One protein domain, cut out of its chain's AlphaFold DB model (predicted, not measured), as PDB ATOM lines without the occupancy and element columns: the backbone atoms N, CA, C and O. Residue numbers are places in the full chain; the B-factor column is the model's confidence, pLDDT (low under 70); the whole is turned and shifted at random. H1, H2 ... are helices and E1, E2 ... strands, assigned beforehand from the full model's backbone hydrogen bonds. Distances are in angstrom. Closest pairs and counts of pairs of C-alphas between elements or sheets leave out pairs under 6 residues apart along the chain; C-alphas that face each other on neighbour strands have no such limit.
ATOM      1  N   TRP A   6     -12.534  -8.347  -2.126       93.31
ATOM      2  CA  TRP A   6     -13.646  -7.408  -2.046       93.31
ATOM      3  C   TRP A   6     -13.197  -6.036  -2.525       93.31
ATOM      4  O   TRP A   6     -12.160  -5.530  -2.101       93.31
ATOM      5  N   LEU A   7     -13.999  -5.442  -3.401       91.06
ATOM      6  CA  LEU A   7     -13.772  -4.084  -3.841       91.06
ATOM      7  C   LEU A   7     -14.087  -3.118  -2.697       91.06
ATOM      8  O   LEU A   7     -15.142  -3.216  -2.064       91.06
ATOM      9  N   GLN A   8     -13.148  -2.213  -2.430       88.12
ATOM     10  CA  GLN A   8     -13.258  -1.194  -1.393       88.12
ATOM     11  C   GLN A   8     -13.116   0.204  -2.018       88.12
ATOM     12  O   GLN A   8     -12.207   0.398  -2.829       88.12
ATOM     13  N   PRO A   9     -13.976   1.172  -1.645       88.12
ATOM     14  CA  PRO A   9     -15.107   1.042  -0.716       88.12
ATOM     15  C   PRO A   9     -16.232   0.138  -1.257       88.12
ATOM     16  O   PRO A   9     -16.319  -0.131  -2.455       88.12
ATOM     17  N   ARG A  10     -17.086  -0.377  -0.357       90.31
ATOM     18  CA  ARG A  10     -18.220  -1.225  -0.754       90.31
ATOM     19  C   ARG A  10     -19.221  -0.383  -1.538       90.31
ATOM     20  O   ARG A  10     -19.788   0.566  -1.007       90.31
ATOM     21  N   TYR A  11     -19.508  -0.813  -2.758       91.56
ATOM     22  CA  TYR A  11     -20.597  -0.256  -3.546       91.56
ATOM     23  C   TYR A  11     -21.961  -0.643  -2.954       91.56
ATOM     24  O   TYR A  11     -22.144  -1.800  -2.562       91.56
ATOM     25  N   PRO A  12     -22.924   0.290  -2.908       89.38
ATOM     26  CA  PRO A  12     -24.249   0.040  -2.342       89.38
ATOM     27  C   PRO A  12     -25.106  -0.896  -3.205       89.38
ATOM     28  O   PRO A  12     -25.971  -1.571  -2.664       89.38
ATOM     29  N   ASN A  13     -24.883  -0.942  -4.522       92.56
ATOM     30  CA  ASN A  13     -25.544  -1.872  -5.438       92.56
ATOM     31  C   ASN A  13     -24.756  -2.023  -6.749       92.56
ATOM     32  O   ASN A  13     -23.835  -1.251  -7.041       92.56
ATOM     33  N   LYS A  14     -25.171  -3.000  -7.565       92.81
ATOM     34  CA  LYS A  14     -24.585  -3.288  -8.878       92.81
ATOM     35  C   LYS A  14     -24.636  -2.095  -9.836       92.81
ATOM     36  O   LYS A  14     -23.672  -1.865 -10.551       92.81
ATOM     37  N   GLY A  15     -25.728  -1.331  -9.846       92.06
ATOM     38  CA  GLY A  15     -25.912  -0.230 -10.796       92.06
ATOM     39  C   GLY A  15     -24.890   0.894 -10.614       92.06
ATOM     40  O   GLY A  15     -24.384   1.429 -11.595       92.06
ATOM     41  N   ILE A  16     -24.537   1.225  -9.369       92.12
ATOM     42  CA  ILE A  16     -23.487   2.218  -9.085       92.12
ATOM     43  C   ILE A  16     -22.110   1.651  -9.444       92.12
ATOM     44  O   ILE A  16     -21.310   2.345 -10.062       92.12
ATOM     45  N   PHE A  17     -21.859   0.373  -9.150       93.25
ATOM     46  CA  PHE A  17     -20.632  -0.297  -9.585       93.25
ATOM     47  C   PHE A  17     -20.464  -0.270 -11.115       93.25
ATOM     48  O   PHE A  17     -19.382   0.027 -11.611       93.25
ATOM     49  N   GLU A  18     -21.525  -0.529 -11.880       92.19
ATOM     50  CA  GLU A  18     -21.472  -0.514 -13.349       92.19
ATOM     51  C   GLU A  18     -21.286   0.890 -13.936       92.19
ATOM     52  O   GLU A  18     -20.760   1.007 -15.041       92.19
ATOM     53  N   LYS A  19     -21.660   1.951 -13.208       92.12
ATOM     54  CA  LYS A  19     -21.351   3.336 -13.597       92.12
ATOM     55  C   LYS A  19     -19.859   3.650 -13.468       92.12
ATOM     56  O   LYS A  19     -19.307   4.292 -14.355       92.12
ATOM     57  N   ASP A  20     -19.212   3.159 -12.412       90.38
ATOM     58  CA  ASP A  20     -17.771   3.350 -12.183       90.38
ATOM     59  C   ASP A  20     -16.902   2.404 -13.026       90.38
ATOM     60  O   ASP A  20     -15.752   2.715 -13.350       90.38
ATOM     61  N   TYR A  21     -17.463   1.260 -13.426       92.69
ATOM     62  CA  TYR A  21     -16.847   0.288 -14.326       92.69
ATOM     63  C   TYR A  21     -17.646   0.157 -15.635       92.69
ATOM     64  O   TYR A  21     -18.218  -0.905 -15.913       92.69
ATOM     65  N   PRO A  22     -17.708   1.223 -16.454       92.31
ATOM     66  CA  PRO A  22     -18.588   1.266 -17.616       92.31
ATOM     67  C   PRO A  22     -18.107   0.362 -18.755       92.31
ATOM     68  O   PRO A  22     -18.910  -0.089 -19.572       92.31
ATOM     69  N   GLN A  23     -16.805   0.074 -18.820       91.56
ATOM     70  CA  GLN A  23     -16.218  -0.699 -19.909       91.56
ATOM     71  C   GLN A  23     -16.363  -2.202 -19.666       91.56
ATOM     72  O   GLN A  23     -16.397  -2.668 -18.526       91.56
ATOM     73  N   ILE A  24     -16.425  -2.970 -20.752       89.56
ATOM     74  CA  ILE A  24     -16.417  -4.433 -20.716       89.56
ATOM     75  C   ILE A  24     -15.047  -4.911 -21.199       89.56
ATOM     76  O   ILE A  24     -14.613  -4.539 -22.287       89.56
ATOM     77  N   ASP A  25     -14.366  -5.722 -20.392       84.81
ATOM     78  CA  ASP A  25     -13.113  -6.370 -20.772       84.81
ATOM     79  C   ASP A  25     -13.399  -7.757 -21.362       84.81
ATOM     80  O   ASP A  25     -13.973  -8.637 -20.716       84.81
ATOM     81  N   ILE A  26     -13.001  -7.932 -22.620       78.19
ATOM     82  CA  ILE A  26     -13.197  -9.160 -23.399       78.19
ATOM     83  C   ILE A  26     -12.254 -10.279 -22.922       78.19
ATOM     84  O   ILE A  26     -12.542 -11.456 -23.124       78.19
ATOM     85  N   LYS A  27     -11.151  -9.932 -22.241       80.50
ATOM     86  CA  LYS A  27     -10.211 -10.862 -21.590       80.50
ATOM     87  C   LYS A  27     -10.602 -11.097 -20.127       80.50
ATOM     88  O   LYS A  27      -9.762 -11.068 -19.229       80.50
ATOM     89  N   ALA A  28     -11.894 -11.291 -19.890       79.00
ATOM     90  CA  ALA A  28     -12.470 -11.432 -18.564       79.00
ATOM     91  C   ALA A  28     -11.753 -12.495 -17.720       79.00
ATOM     92  O   ALA A  28     -11.605 -13.644 -18.142       79.00
ATOM     93  N   LEU A  29     -11.362 -12.123 -16.502       87.88
ATOM     94  CA  LEU A  29     -10.741 -13.042 -15.551       87.88
ATOM     95  C   LEU A  29     -11.810 -13.672 -14.652       87.88
ATOM     96  O   LEU A  29     -12.622 -12.956 -14.072       87.88
ATOM     97  N   SER A  30     -11.799 -14.991 -14.478       91.00
ATOM     98  CA  SER A  30     -12.657 -15.661 -13.491       91.00
ATOM     99  C   SER A  30     -11.937 -15.811 -12.152       91.00
ATOM    100  O   SER A  30     -10.862 -16.407 -12.074       91.00
ATOM    101  N   VAL A  31     -12.558 -15.322 -11.080       92.44
ATOM    102  CA  VAL A  31     -12.080 -15.465  -9.697       92.44
ATOM    103  C   VAL A  31     -13.157 -16.086  -8.816       92.44
ATOM    104  O   VAL A  31     -14.344 -16.029  -9.133       92.44
ATOM    105  N   LYS A  32     -12.771 -16.662  -7.676       94.31
ATOM    106  CA  LYS A  32     -13.742 -17.067  -6.652       94.31
ATOM    107  C   LYS A  32     -14.114 -15.891  -5.759       94.31
ATOM    108  O   LYS A  32     -13.251 -15.125  -5.335       94.31
ATOM    109  N   CYS A  33     -15.398 -15.786  -5.443       92.69
ATOM    110  CA  CYS A  33     -15.922 -14.862  -4.454       92.69
ATOM    111  C   CYS A  33     -15.325 -15.168  -3.072       92.69
ATOM    112  O   CYS A  33     -15.486 -16.296  -2.604       92.69
ATOM    113  N   PRO A  34     -14.726 -14.194  -2.372       91.75
ATOM    114  CA  PRO A  34     -14.182 -14.425  -1.033       91.75
ATOM    115  C   PRO A  34     -15.252 -14.702   0.041       91.75
ATOM    116  O   PRO A  34     -14.905 -15.157   1.122       91.75
ATOM    117  N   GLY A  35     -16.539 -14.433  -0.221       92.06
ATOM    118  CA  GLY A  35     -17.634 -14.727   0.718       92.06
ATOM    119  C   GLY A  35     -18.341 -16.053   0.447       92.06
ATOM    120  O   GLY A  35     -18.396 -16.919   1.308       92.06
ATOM    121  N   CYS A  36     -18.912 -16.210  -0.751       93.44
ATOM    122  CA  CYS A  36     -19.734 -17.379  -1.088       93.44
ATOM    123  C   CYS A  36     -18.994 -18.462  -1.882       93.44
ATOM    124  O   CYS A  36     -19.629 -19.417  -2.326       93.44
ATOM    125  N   SER A  37     -17.691 -18.290  -2.144       92.25
ATOM    126  CA  SER A  37     -16.854 -19.187  -2.964       92.25
ATOM    127  C   SER A  37     -17.342 -19.427  -4.400       92.25
ATOM    128  O   SER A  37     -16.741 -20.218  -5.128       92.25
ATOM    129  N   GLY A  38     -18.404 -18.737  -4.829       92.12
ATOM    130  CA  GLY A  38     -18.938 -18.814  -6.184       92.12
ATOM    131  C   GLY A  38     -17.981 -18.209  -7.205       92.12
ATOM    132  O   GLY A  38     -17.239 -17.279  -6.892       92.12
ATOM    133  N   GLU A  39     -18.002 -18.725  -8.427       93.19
ATOM    134  CA  GLU A  39     -17.241 -18.148  -9.533       93.19
ATOM    135  C   GLU A  39     -17.817 -16.778  -9.929       93.19
ATOM    136  O   GLU A  39     -19.029 -16.613 -10.074       93.19
ATOM    137  N   ILE A  40     -16.940 -15.789 -10.097       92.62
ATOM    138  CA  ILE A  40     -17.259 -14.438 -10.556       92.62
ATOM    139  C   ILE A  40     -16.359 -14.117 -11.741       92.62
ATOM    140  O   ILE A  40     -15.134 -14.173 -11.636       92.62
ATOM    141  N   LYS A  41     -16.973 -13.702 -12.848       91.88
ATOM    142  CA  LYS A  41     -16.256 -13.168 -14.005       91.88
ATOM    143  C   LYS A  41     -16.030 -11.666 -13.828       91.88
ATOM    144  O   LYS A  41     -16.984 -10.896 -13.711       91.88
ATOM    145  N   LEU A  42     -14.770 -11.253 -13.817       92.00
ATOM    146  CA  LEU A  42     -14.331  -9.861 -13.794       92.00
ATOM    147  C   LEU A  42     -14.398  -9.290 -15.215       92.00
ATOM    148  O   LEU A  42     -13.395  -9.185 -15.914       92.00
ATOM    149  N   LEU A  43     -15.622  -9.010 -15.656       91.56
ATOM    150  CA  LEU A  43     -15.934  -8.519 -17.001       91.56
ATOM    151  C   LEU A  43     -15.932  -6.995 -17.093       91.56
ATOM    152  O   LEU A  43     -15.948  -6.458 -18.192       91.56
ATOM    153  N   ARG A  44     -16.001  -6.289 -15.966       92.56
ATOM    154  CA  ARG A  44     -16.180  -4.839 -15.935       92.56
ATOM    155  C   ARG A  44     -14.838  -4.163 -15.713       92.56
ATOM    156  O   ARG A  44     -14.065  -4.601 -14.868       92.56
ATOM    157  N   LYS A  45     -14.559  -3.090 -16.442       91.62
ATOM    158  CA  LYS A  45     -13.307  -2.338 -16.355       91.62
ATOM    159  C   LYS A  45     -13.585  -0.867 -16.084       91.62
ATOM    160  O   LYS A  45     -14.458  -0.260 -16.703       91.62
ATOM    161  N   ALA A  46     -12.851  -0.315 -15.130       89.69
ATOM    162  CA  ALA A  46     -12.869   1.102 -14.809       89.69
ATOM    163  C   ALA A  46     -11.869   1.867 -15.689       89.69
ATOM    164  O   ALA A  46     -10.903   1.298 -16.200       89.69
ATOM    165  N   ALA A  47     -12.063   3.181 -15.818       86.25
ATOM    166  CA  ALA A  47     -11.192   4.049 -16.619       86.25
ATOM    167  C   ALA A  47      -9.721   4.042 -16.152       86.25
ATOM    168  O   ALA A  47      -8.813   4.269 -16.942       86.25
ATOM    169  N   ASN A  48      -9.474   3.710 -14.881       84.25
ATOM    170  CA  ASN A  48      -8.135   3.538 -14.309       84.25
ATOM    171  C   ASN A  48      -7.492   2.169 -14.626       84.25
ATOM    172  O   ASN A  48      -6.467   1.822 -14.044       84.25
ATOM    173  N   GLY A  49      -8.111   1.362 -15.492       83.81
ATOM    174  CA  GLY A  49      -7.606   0.059 -15.916       83.81
ATOM    175  C   GLY A  49      -7.911  -1.098 -14.964       83.81
ATOM    176  O   GLY A  49      -7.617  -2.243 -15.311       83.81
ATOM    177  N   ARG A  50      -8.523  -0.848 -13.797       87.81
ATOM    178  CA  ARG A  50      -8.909  -1.912 -12.858       87.81
ATOM    179  C   ARG A  50     -10.055  -2.741 -13.422       87.81
ATOM    180  O   ARG A  50     -11.054  -2.189 -13.878       87.81
ATOM    181  N   ILE A  51      -9.938  -4.061 -13.305       91.06
ATOM    182  CA  ILE A  51     -10.999  -5.009 -13.651       91.06
ATOM    183  C   ILE A  51     -11.739  -5.476 -12.397       91.06
ATOM    184  O   ILE A  51     -11.142  -5.741 -11.352       91.06
ATOM    185  N   GLY A  52     -13.054  -5.571 -12.508       93.00
ATOM    186  CA  GLY A  52     -13.963  -5.933 -11.439       93.00
ATOM    187  C   GLY A  52     -15.145  -6.744 -11.953       93.00
ATOM    188  O   GLY A  52     -15.437  -6.817 -13.147       93.00
ATOM    189  N   GLY A  53     -15.851  -7.366 -11.026       93.94
ATOM    190  CA  GLY A  53     -17.078  -8.104 -11.275       93.94
ATOM    191  C   GLY A  53     -18.023  -7.962 -10.094       93.94
ATOM    192  O   GLY A  53     -17.621  -7.573  -9.000       93.94
ATOM    193  N   TRP A  54     -19.292  -8.286 -10.312       94.69
ATOM    194  CA  TRP A  54     -20.301  -8.252  -9.258       94.69
ATOM    195  C   TRP A  54     -20.665  -9.665  -8.820       94.69
ATOM    196  O   TRP A  54     -21.033 -10.503  -9.645       94.69
ATOM    197  N   CYS A  55     -20.607  -9.932  -7.519       94.50
ATOM    198  CA  CYS A  55     -21.160 -11.151  -6.954       94.50
ATOM    199  C   CYS A  55     -22.664 -10.984  -6.731       94.50
ATOM    200  O   CYS A  55     -23.059 -10.287  -5.803       94.50
ATOM    201  N   GLY A  56     -23.506 -11.672  -7.506       91.88
ATOM    202  CA  GLY A  56     -24.960 -11.636  -7.294       91.88
ATOM    203  C   GLY A  56     -25.415 -12.255  -5.963       91.88
ATOM    204  O   GLY A  56     -26.367 -11.778  -5.366       91.88
ATOM    205  N   LYS A  57     -24.711 -13.279  -5.454       92.69
ATOM    206  CA  LYS A  57     -25.064 -13.940  -4.180       92.69
ATOM    207  C   LYS A  57     -24.733 -13.097  -2.947       92.69
ATOM    208  O   LYS A  57     -25.466 -13.130  -1.971       92.69
ATOM    209  N   CYS A  58     -23.602 -12.395  -2.972       93.06
ATOM    210  CA  CYS A  58     -23.165 -11.553  -1.853       93.06
ATOM    211  C   CYS A  58     -23.554 -10.081  -2.024       93.06
ATOM    212  O   CYS A  58     -23.263  -9.286  -1.132       93.06
ATOM    213  N   ASP A  59     -24.123  -9.733  -3.180       93.50
ATOM    214  CA  ASP A  59     -24.423  -8.375  -3.627       93.50
ATOM    215  C   ASP A  59     -23.274  -7.389  -3.345       93.50
ATOM    216  O   ASP A  59     -23.389  -6.409  -2.600       93.50
ATOM    217  N   ARG A  60     -22.092  -7.739  -3.870       94.44
ATOM    218  CA  ARG A  60     -20.835  -7.011  -3.640       94.44
ATOM    219  C   ARG A  60     -19.892  -7.082  -4.839       94.44
ATOM    220  O   ARG A  60     -19.782  -8.120  -5.492       94.44
ATOM    221  N   GLY A  61     -19.153  -5.995  -5.058       94.19
ATOM    222  CA  GLY A  61     -18.095  -5.905  -6.063       94.19
ATOM    223  C   GLY A  61     -16.834  -6.665  -5.650       94.19
ATOM    224  O   GLY A  61     -16.413  -6.608  -4.495       94.19
ATOM    225  N   VAL A  62     -16.224  -7.364  -6.599       94.19
ATOM    226  CA  VAL A  62     -14.994  -8.149  -6.443       94.19
ATOM    227  C   VAL A  62     -13.999  -7.708  -7.507       94.19
ATOM    228  O   VAL A  62     -14.393  -7.412  -8.630       94.19
ATOM    229  N   VAL A  63     -12.718  -7.671  -7.164       91.56
ATOM    230  CA  VAL A  63     -11.616  -7.351  -8.079       91.56
ATOM    231  C   VAL A  63     -10.556  -8.445  -8.060       91.56
ATOM    232  O   VAL A  63     -10.474  -9.238  -7.114       91.56
ATOM    233  N   SER A  64      -9.740  -8.491  -9.114       83.56
ATOM    234  CA  SER A  64      -8.497  -9.264  -9.087       83.56
ATOM    235  C   SER A  64      -7.547  -8.606  -8.093       83.56
ATOM    236  O   SER A  64      -7.521  -7.378  -8.004       83.56
TER     237      SER A  64
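Overview. This is residues 6 to 64 of the 65 residues of an uncharacterized protein of Elusimicrobia bacterium CG22_combo_CG10-13_8_21_14_all_63_91 (UniProt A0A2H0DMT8). A strongly twisted sheet of four strands, wound as a meander, has one short helix, H1, packed over its inner strand E3. The long hairpin of E1 and E2 makes one side of the sheet, and E1 turns sharply within its own length; the short strands E3 and E4 make the other side. The printed part has 59 residues, with one named helix followed by four named strands, H1 E1 E2 E3 E4 along the chain. The sheet's order is E1 - E2 - E3 - E4, all antiparallel, and the class is mixed, helices and strands. The whole is compact, with a radius of gyration of the C-alphas of 10.2 A, and rounded, spanning 27 by 24 by 15 A.

Along the chain. Start with the sheet and find C-alpha 23 at (-16.218, -0.699, -19.909); from there E1 runs over residues 23 to 32, 21.2 A from first to last C-alpha, and bends by 88 degrees at residue 26. E2, residues 39 to 45, measures 17.7 A. E3, residues 51 to 55, measures 13.6 A. E4, residues 60 to 63, measures 10.2 A and ends at C-alpha 63 at (-11.616, -7.351, -8.079). Now go back to C-alpha 14 at (-24.585, -3.288, -8.878), where H1 begins; it holds residues 14 to 20 and measures 10.1 A.

Arrangement. Look first at the hairpin of E1 and E2, antiparallel at 153 degrees between directions: N 25 and O 43 are 2.8 A apart and N 40 and O 31 are 2.8 A apart, within hydrogen-bond range. E2 and E3 form the next hairpin, at 135 degrees, with N 52 and O 44 at 2.7 A. E3 and E4 form the third, at 149 degrees, with N 53 and O 62 at 2.8 A. The pairing of E3 is staggered: residues 51 to 52 pair with E2 and residues 52 to 55 with E4. E1 and E4 are the edge strands. From edge to edge the strands' lines turn by 83 degrees. H1 is on the sheet at a height of 8.4 A, over E3, and runs along the strands, at 5 degrees to E3 on the local plane. The closest C-alphas of H1 and E3 are those of Lys 14 and Trp 54, 6.6 A apart. In H1 every O i to N i+4 pair is within hydrogen-bond range.

Size, cuts and confidence. The two C-alphas farthest apart are those of Cys 36 and Ala 47, at 27.8 A. The printed part has no cut. The links H1 to E1, E2 to E3 and E3 to E4 are tight, E1 to E2 is short, and no link is long. The mean pLDDT of the printed part is 90.7, and no printed residue is under 70.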